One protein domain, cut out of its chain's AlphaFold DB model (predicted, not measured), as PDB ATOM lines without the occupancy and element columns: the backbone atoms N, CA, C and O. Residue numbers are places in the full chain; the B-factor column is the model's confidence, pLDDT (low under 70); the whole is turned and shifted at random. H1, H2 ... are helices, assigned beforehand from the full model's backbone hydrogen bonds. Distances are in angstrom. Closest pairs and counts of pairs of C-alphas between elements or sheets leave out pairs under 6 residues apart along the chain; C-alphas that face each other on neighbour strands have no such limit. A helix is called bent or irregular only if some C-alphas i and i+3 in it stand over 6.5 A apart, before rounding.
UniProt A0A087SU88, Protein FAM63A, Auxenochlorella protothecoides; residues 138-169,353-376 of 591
ATOM      1  N   ASP A 138     368.821 422.647 384.864       94.25
ATOM      2  CA  ASP A 138     368.075 421.618 385.585       94.25
ATOM      3  C   ASP A 138     367.260 422.274 386.716       94.25
ATOM      4  O   ASP A 138     367.853 422.915 387.587       94.25
ATOM      5  N   PRO A 139     365.922 422.125 386.753       92.50
ATOM      6  CA  PRO A 139     365.095 422.647 387.837       92.50
ATOM      7  C   PRO A 139     365.442 422.074 389.219       92.50
ATOM      8  O   PRO A 139     365.092 422.687 390.229       92.50
ATOM      9  N   GLN A 140     366.095 420.906 389.288       92.75
ATOM     10  CA  GLN A 140     366.566 420.321 390.547       92.75
ATOM     11  C   GLN A 140     367.746 421.096 391.139       92.75
ATOM     12  O   GLN A 140     367.884 421.155 392.363       92.75
ATOM     13  N   ASP A 141     368.564 421.731 390.297       93.50
ATOM     14  CA  ASP A 141     369.584 422.671 390.744       93.50
ATOM     15  C   ASP A 141     368.958 424.051 390.946       93.50
ATOM     16  O   ASP A 141     369.042 424.958 390.115       93.50
ATOM     17  N   THR A 142     368.308 424.215 392.098       93.56
ATOM     18  CA  THR A 142     367.612 425.456 392.444       93.56
ATOM     19  C   THR A 142     368.545 426.665 392.493       93.56
ATOM     20  O   THR A 142     368.090 427.782 392.262       93.56
ATOM     21  N   VAL A 143     369.834 426.467 392.799       93.88
ATOM     22  CA  VAL A 143     370.803 427.566 392.915       93.88
ATOM     23  C   VAL A 143     371.109 428.123 391.531       93.88
ATOM     24  O   VAL A 143     370.987 429.330 391.314       93.88
ATOM     25  N   THR A 144     371.436 427.243 390.586       93.31
ATOM     26  CA  THR A 144     371.697 427.634 389.198       93.31
ATOM     27  C   THR A 144     370.422 428.112 388.512       93.31
ATOM     28  O   THR A 144     370.440 429.157 387.866       93.31
ATOM     29  N   ALA A 145     369.289 427.432 388.712       93.38
ATOM     30  CA  ALA A 145     368.005 427.837 388.139       93.38
ATOM     31  C   ALA A 145     367.569 429.236 388.604       93.38
ATOM     32  O   ALA A 145     367.064 430.023 387.802       93.38
ATOM     33  N   GLN A 146     367.799 429.581 389.875       93.25
ATOM     34  CA  GLN A 146     367.502 430.915 390.396       93.25
ATOM     35  C   GLN A 146     368.454 431.983 389.841       93.25
ATOM     36  O   GLN A 146     367.996 433.075 389.504       93.25
ATOM     37  N   ALA A 147     369.752 431.682 389.736       92.50
ATOM     38  CA  ALA A 147     370.744 432.620 389.207       92.50
ATOM     39  C   ALA A 147     370.538 432.893 387.703       92.50
ATOM     40  O   ALA A 147     370.598 434.041 387.257       92.50
ATOM     41  N   VAL A 148     370.233 431.847 386.929       93.31
ATOM     42  CA  VAL A 148     369.939 431.937 385.492       93.31
ATOM     43  C   VAL A 148     368.592 432.629 385.246       93.31
ATOM     44  O   VAL A 148     368.492 433.562 384.442       93.31
ATOM     45  N   GLY A 149     367.545 432.220 385.968       92.06
ATOM     46  CA  GLY A 149     366.201 432.772 385.832       92.06
ATOM     47  C   GLY A 149     365.658 432.652 384.403       92.06
ATOM     48  O   GLY A 149     365.747 431.602 383.778       92.06
ATOM     49  N   GLN A 150     365.084 433.739 383.882       92.31
ATOM     50  CA  GLN A 150     364.567 433.823 382.504       92.31
ATOM     51  C   GLN A 150     365.558 434.473 381.528       92.31
ATOM     52  O   GLN A 150     365.169 434.848 380.421       92.31
ATOM     53  N   ALA A 151     366.812 434.659 381.940       93.12
ATOM     54  CA  ALA A 151     367.773 435.422 381.164       93.12
ATOM     55  C   ALA A 151     368.186 434.700 379.874       93.12
ATOM     56  O   ALA A 151     368.213 433.466 379.811       93.12
ATOM     57  N   SER A 152     368.522 435.478 378.849       95.56
ATOM     58  CA  SER A 152     369.167 434.963 377.639       95.56
ATOM     59  C   SER A 152     370.673 434.763 377.844       95.56
ATOM     60  O   SER A 152     371.249 435.288 378.799       95.56
ATOM     61  N   TYR A 153     371.336 434.020 376.954       94.00
ATOM     62  CA  TYR A 153     372.790 433.828 377.013       94.00
ATOM     63  C   TYR A 153     373.538 435.168 377.065       94.00
ATOM     64  O   TYR A 153     374.374 435.369 377.945       94.00
ATOM     65  N   ASN A 154     373.181 436.122 376.200       94.19
ATOM     66  CA  ASN A 154     373.821 437.441 376.191       94.19
ATOM     67  C   ASN A 154     373.603 438.210 377.503       94.19
ATOM     68  O   ASN A 154     374.539 438.810 378.029       94.19
ATOM     69  N   GLU A 155     372.394 438.164 378.066       94.06
ATOM     70  CA  GLU A 155     372.097 438.793 379.358       94.06
ATOM     71  C   GLU A 155     372.909 438.159 380.495       94.06
ATOM     72  O   GLU A 155     373.399 438.874 381.368       94.06
ATOM     73  N   LEU A 156     373.085 436.834 380.489       93.69
ATOM     74  CA  LEU A 156     373.902 436.135 381.481       93.69
ATOM     75  C   LEU A 156     375.378 436.507 381.381       93.69
ATOM     76  O   LEU A 156     375.987 436.810 382.403       93.69
ATOM     77  N   ILE A 157     375.940 436.532 380.171       93.12
ATOM     78  CA  ILE A 157     377.329 436.952 379.958       93.12
ATOM     79  C   ILE A 157     377.536 438.380 380.463       93.12
ATOM     80  O   ILE A 157     378.489 438.635 381.196       93.12
ATOM     81  N   LEU A 158     376.617 439.297 380.144       91.62
ATOM     82  CA  LEU A 158     376.679 440.671 380.643       91.62
ATOM     83  C   LEU A 158     376.638 440.724 382.175       91.62
ATOM     84  O   LEU A 158     377.448 441.429 382.771       91.62
ATOM     85  N   ARG A 159     375.759 439.952 382.830       91.50
ATOM     86  CA  ARG A 159     375.721 439.876 384.303       91.50
ATOM     87  C   ARG A 159     377.038 439.379 384.888       91.50
ATOM     88  O   ARG A 159     377.513 439.963 385.857       91.50
ATOM     89  N   VAL A 160     377.626 438.333 384.305       92.31
ATOM     90  CA  VAL A 160     378.905 437.775 384.763       92.31
ATOM     91  C   VAL A 160     380.019 438.812 384.638       92.31
ATOM     92  O   VAL A 160     380.716 439.074 385.613       92.31
ATOM     93  N   VAL A 161     380.148 439.455 383.477       91.44
ATOM     94  CA  VAL A 161     381.176 440.478 383.237       91.44
ATOM     95  C   VAL A 161     380.997 441.670 384.182       91.44
ATOM     96  O   VAL A 161     381.941 442.054 384.867       91.44
ATOM     97  N   CYS A 162     379.781 442.217 384.296       88.19
ATOM     98  CA  CYS A 162     379.509 443.355 385.176       88.19
ATOM     99  C   CYS A 162     379.797 443.050 386.654       88.19
ATOM    100  O   CYS A 162     380.345 443.903 387.354       88.19
ATOM    101  N   ALA A 163     379.449 441.848 387.124       88.12
ATOM    102  CA  ALA A 163     379.675 441.440 388.507       88.12
ATOM    103  C   ALA A 163     381.161 441.189 388.812       88.12
ATOM    104  O   ALA A 163     381.635 441.556 389.886       88.12
ATOM    105  N   LEU A 164     381.912 440.599 387.875       84.44
ATOM    106  CA  LEU A 164     383.329 440.270 388.075       84.44
ATOM    107  C   LEU A 164     384.264 441.475 387.892       84.44
ATOM    108  O   LEU A 164     385.251 441.586 388.617       84.44
ATOM    109  N   ASP A 165     383.941 442.400 386.986       83.50
ATOM    110  CA  ASP A 165     384.741 443.611 386.757       83.50
ATOM    111  C   ASP A 165     384.463 444.721 387.789       83.50
ATOM    112  O   ASP A 165     385.089 445.783 387.756       83.50
ATOM    113  N   GLY A 166     383.506 444.510 388.703       68.00
ATOM    114  CA  GLY A 166     383.090 445.506 389.698       68.00
ATOM    115  C   GLY A 166     382.498 446.780 389.079       68.00
ATOM    116  O   GLY A 166     382.414 447.815 389.740       68.00
ATOM    117  N   SER A 167     382.105 446.725 387.803       59.94
ATOM    118  CA  SER A 167     381.660 447.864 386.999       59.94
ATOM    119  C   SER A 167     380.135 447.981 386.967       59.94
ATOM    120  O   SER A 167     379.527 448.182 385.918       59.94
ATOM    121  N   TYR A 168     379.479 447.898 388.125       51.00
ATOM    122  CA  TYR A 168     378.055 448.220 388.200       51.00
ATOM    123  C   TYR A 168     377.860 449.742 388.246       51.00
ATOM    124  O   TYR A 168     377.651 450.352 389.295       51.00
ATOM    125  N   ALA A 169     377.953 450.386 387.082       41.72
ATOM    126  CA  ALA A 169     377.365 451.702 386.890       41.72
ATOM    127  C   ALA A 169     375.854 451.508 386.693       41.72
ATOM    128  O   ALA A 169     375.416 450.975 385.678       41.72
ATOM    129  N   GLN A 353     376.077 448.713 404.306       69.44
ATOM    130  CA  GLN A 353     376.071 447.265 404.551       69.44
ATOM    131  C   GLN A 353     375.102 446.493 403.648       69.44
ATOM    132  O   GLN A 353     375.345 445.322 403.367       69.44
ATOM    133  N   ARG A 354     373.992 447.107 403.220       70.69
ATOM    134  CA  ARG A 354     373.057 446.488 402.269       70.69
ATOM    135  C   ARG A 354     373.641 446.458 400.863       70.69
ATOM    136  O   ARG A 354     373.567 445.414 400.232       70.69
ATOM    137  N   GLU A 355     374.274 447.546 400.432       73.81
ATOM    138  CA  GLU A 355     374.974 447.629 399.147       73.81
ATOM    139  C   GLU A 355     376.108 446.601 399.064       73.81
ATOM    140  O   GLU A 355     376.161 445.833 398.111       73.81
ATOM    141  N   ALA A 356     376.947 446.485 400.100       74.50
ATOM    142  CA  ALA A 356     378.013 445.480 400.130       74.50
ATOM    143  C   ALA A 356     377.477 444.036 400.067       74.50
ATOM    144  O   ALA A 356     377.991 443.218 399.315       74.50
ATOM    145  N   ARG A 357     376.403 443.725 400.810       77.88
ATOM    146  CA  ARG A 357     375.770 442.391 400.775       77.88
ATOM    147  C   ARG A 357     375.111 442.079 399.436       77.88
ATOM    148  O   ARG A 357     375.048 440.917 399.055       77.88
ATOM    149  N   GLN A 358     374.579 443.096 398.766       80.75
ATOM    150  CA  GLN A 358     373.974 442.941 397.452       80.75
ATOM    151  C   GLN A 358     375.043 442.648 396.396       80.75
ATOM    152  O   GLN A 358     374.879 441.706 395.630       80.75
ATOM    153  N   VAL A 359     376.161 443.374 396.423       81.62
ATOM    154  CA  VAL A 359     377.310 443.105 395.548       81.62
ATOM    155  C   VAL A 359     377.874 441.702 395.793       81.62
ATOM    156  O   VAL A 359     378.113 440.970 394.838       81.62
ATOM    157  N   ASP A 360     378.020 441.278 397.053       84.50
ATOM    158  CA  ASP A 360     378.484 439.921 397.383       84.50
ATOM    159  C   ASP A 360     377.553 438.832 396.815       84.50
ATOM    160  O   ASP A 360     378.016 437.807 396.310       84.50
ATOM    161  N   GLU A 361     376.236 439.045 396.877       87.00
ATOM    162  CA  GLU A 361     375.244 438.123 396.318       87.00
ATOM    163  C   GLU A 361     375.267 438.106 394.782       87.00
ATOM    164  O   GLU A 361     375.176 437.034 394.184       87.00
ATOM    165  N   GLU A 362     375.447 439.257 394.134       86.50
ATOM    166  CA  GLU A 362     375.579 439.364 392.675       86.50
ATOM    167  C   GLU A 362     376.843 438.657 392.171       86.50
ATOM    168  O   GLU A 362     376.778 437.885 391.214       86.50
ATOM    169  N   VAL A 363     377.975 438.833 392.859       90.62
ATOM    170  CA  VAL A 363     379.220 438.106 392.565       90.62
ATOM    171  C   VAL A 363     379.015 436.603 392.754       90.62
ATOM    172  O   VAL A 363     379.424 435.809 391.907       90.62
ATOM    173  N   ARG A 364     378.334 436.185 393.829       91.12
ATOM    174  CA  ARG A 364     378.020 434.768 394.060       91.12
ATOM    175  C   ARG A 364     377.165 434.188 392.931       91.12
ATOM    176  O   ARG A 364     377.452 433.087 392.470       91.12
ATOM    177  N   GLN A 365     376.135 434.905 392.483       92.62
ATOM    178  CA  GLN A 365     375.296 434.479 391.357       92.62
ATOM    179  C   GLN A 365     376.083 434.425 390.045       92.62
ATOM    180  O   GLN A 365     375.941 433.460 389.299       92.62
ATOM    181  N   ALA A 366     376.947 435.408 389.785       93.19
ATOM    182  CA  ALA A 366     377.802 435.433 388.605       93.19
ATOM    183  C   ALA A 366     378.747 434.226 388.538       93.19
ATOM    184  O   ALA A 366     378.879 433.624 387.478       93.19
ATOM    185  N   LEU A 367     379.339 433.819 389.664       93.69
ATOM    186  CA  LEU A 367     380.185 432.623 389.720       93.69
ATOM    187  C   LEU A 367     379.400 431.339 389.418       93.69
ATOM    188  O   LEU A 367     379.904 430.471 388.714       93.69
ATOM    189  N   VAL A 368     378.159 431.229 389.908       94.56
ATOM    190  CA  VAL A 368     377.277 430.088 389.597       94.56
ATOM    191  C   VAL A 368     376.916 430.063 388.110       94.56
ATOM    192  O   VAL A 368     376.967 429.012 387.478       94.56
ATOM    193  N   ILE A 369     376.577 431.219 387.532       93.75
ATOM    194  CA  ILE A 369     376.282 431.336 386.097       93.75
ATOM    195  C   ILE A 369     377.513 430.959 385.269       93.75
ATOM    196  O   ILE A 369     377.389 430.223 384.293       93.75
ATOM    197  N   GLN A 370     378.694 431.440 385.654       92.88
ATOM    198  CA  GLN A 370     379.943 431.117 384.977       92.88
ATOM    199  C   GLN A 370     380.209 429.606 384.995       92.88
ATOM    200  O   GLN A 370     380.448 429.025 383.939       92.88
ATOM    201  N   ASP A 371     380.091 428.962 386.158       93.38
ATOM    202  CA  ASP A 371     380.273 427.513 386.295       93.38
ATOM    203  C   ASP A 371     379.260 426.727 385.442       93.38
ATOM    204  O   ASP A 371     379.615 425.769 384.756       93.38
ATOM    205  N   PHE A 372     378.004 427.175 385.376       92.50
ATOM    206  CA  PHE A 372     376.999 426.586 384.486       92.50
ATOM    207  C   PHE A 372     377.380 426.693 382.998       92.50
ATOM    208  O   PHE A 372     377.267 425.716 382.253       92.50
ATOM    209  N   LEU A 373     377.843 427.863 382.551       90.88
ATOM    210  CA  LEU A 373     378.235 428.070 381.156       90.88
ATOM    211  C   LEU A 373     379.504 427.280 380.791       90.88
ATOM    212  O   LEU A 373     379.600 426.758 379.681       90.88
ATOM    213  N   GLU A 374     380.452 427.148 381.721       88.81
ATOM    214  CA  GLU A 374     381.710 426.415 381.523       88.81
ATOM    215  C   GLU A 374     381.547 424.889 381.634       88.81
ATOM    216  O   GLU A 374     382.221 424.140 380.923       88.81
ATOM    217  N   SER A 375     380.635 424.410 382.486       85.25
ATOM    218  CA  SER A 375     380.384 422.975 382.705       85.25
ATOM    219  C   SER A 375     379.661 422.287 381.544       85.25
ATOM    220  O   SER A 375     379.720 421.063 381.426       85.25
ATOM    221  N   CYS A 376     379.018 423.053 380.655       77.50
ATOM    222  CA  CYS A 376     378.237 422.538 379.528       77.50
ATOM    223  C   CYS A 376     378.794 422.996 378.163       77.50
ATOM    224  O   CYS A 376     378.057 423.592 377.368       77.50
TER     225      CYS A 376
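Overview. This is residues 138 to 169 and 353 to 376 of the 591 residues of the protein "Protein FAM63A" of Auxenochlorella protothecoides (UniProt A0A087SU88). One long helix, H3, makes the long axis, and two shorter helices, H1 and H2, pack on it, H1 crossing it nearly at right angles and H2 crossing it at a slant. H1 and H2 turn a corner at the tight link between them, and the first residues of H3, 353 to 358, stick out free of the rest. The printed part has 56 residues with three named helices, in the order H1, H2, H3, and no named strand; the class is all helix. The whole is compact, with a radius of gyration of the C-alphas of 11.3 A, and its outline is elongated, spanning 32 by 21 by 18 A.

Arrangement. Start with H1, residues 142 to 148, and go on to H2, residues 153 to 164. These two are close but not clearly touching: look at Val 148 and Leu 156, whose C-alphas, the closest of the two helices, are 7.0 A apart. Their lines are about perpendicular, at 83 degrees. Now go to H3, residues 353 to 375, which touches both. H1 touches H3 with the H3 residues 365 to 372 alone, and the closest C-alphas are those of Ala 147 and Gln 365, 5.4 A apart. The lines of H1 and H3 are about perpendicular, at 87 degrees. H2 touches H3 most closely at the C-alphas of Val 160 and Ala 366, 4.6 A apart. H2 and H3 stand at a steep tilt of 49 degrees and run opposite ways. Along the backbones of H1, H2 and H3, every O i to N i+4 pair is within hydrogen-bond range.

Along the chain. Find C-alpha 142 at (367.612, 425.456, 392.444); from there H1 runs seven residues to Val 148. After a tight link of 4 residues, H2 begins at Tyr 153, with its C-alpha at (372.790, 433.828, 377.013), and runs 16.6 A to C-alpha 164. Past the cut, H3 begins at Gln 353 and measures 33.0 A to C-alpha 375, at (380.384, 422.975, 382.705). No helix is bent or irregular.

Size, cuts and confidence. The two C-alphas farthest apart are those of Gln 353 and Cys 376, at 35.2 A. Residues 170 to 352 are not printed, and C-alphas 169 and 353 are 18.3 A apart across this cut; the link from H2 to H3 runs across it. In the B-factor column the mean pLDDT of the printed part is 86.7, and the model's confidence is low, under 70, at residues 166 to 169 and at residue 353.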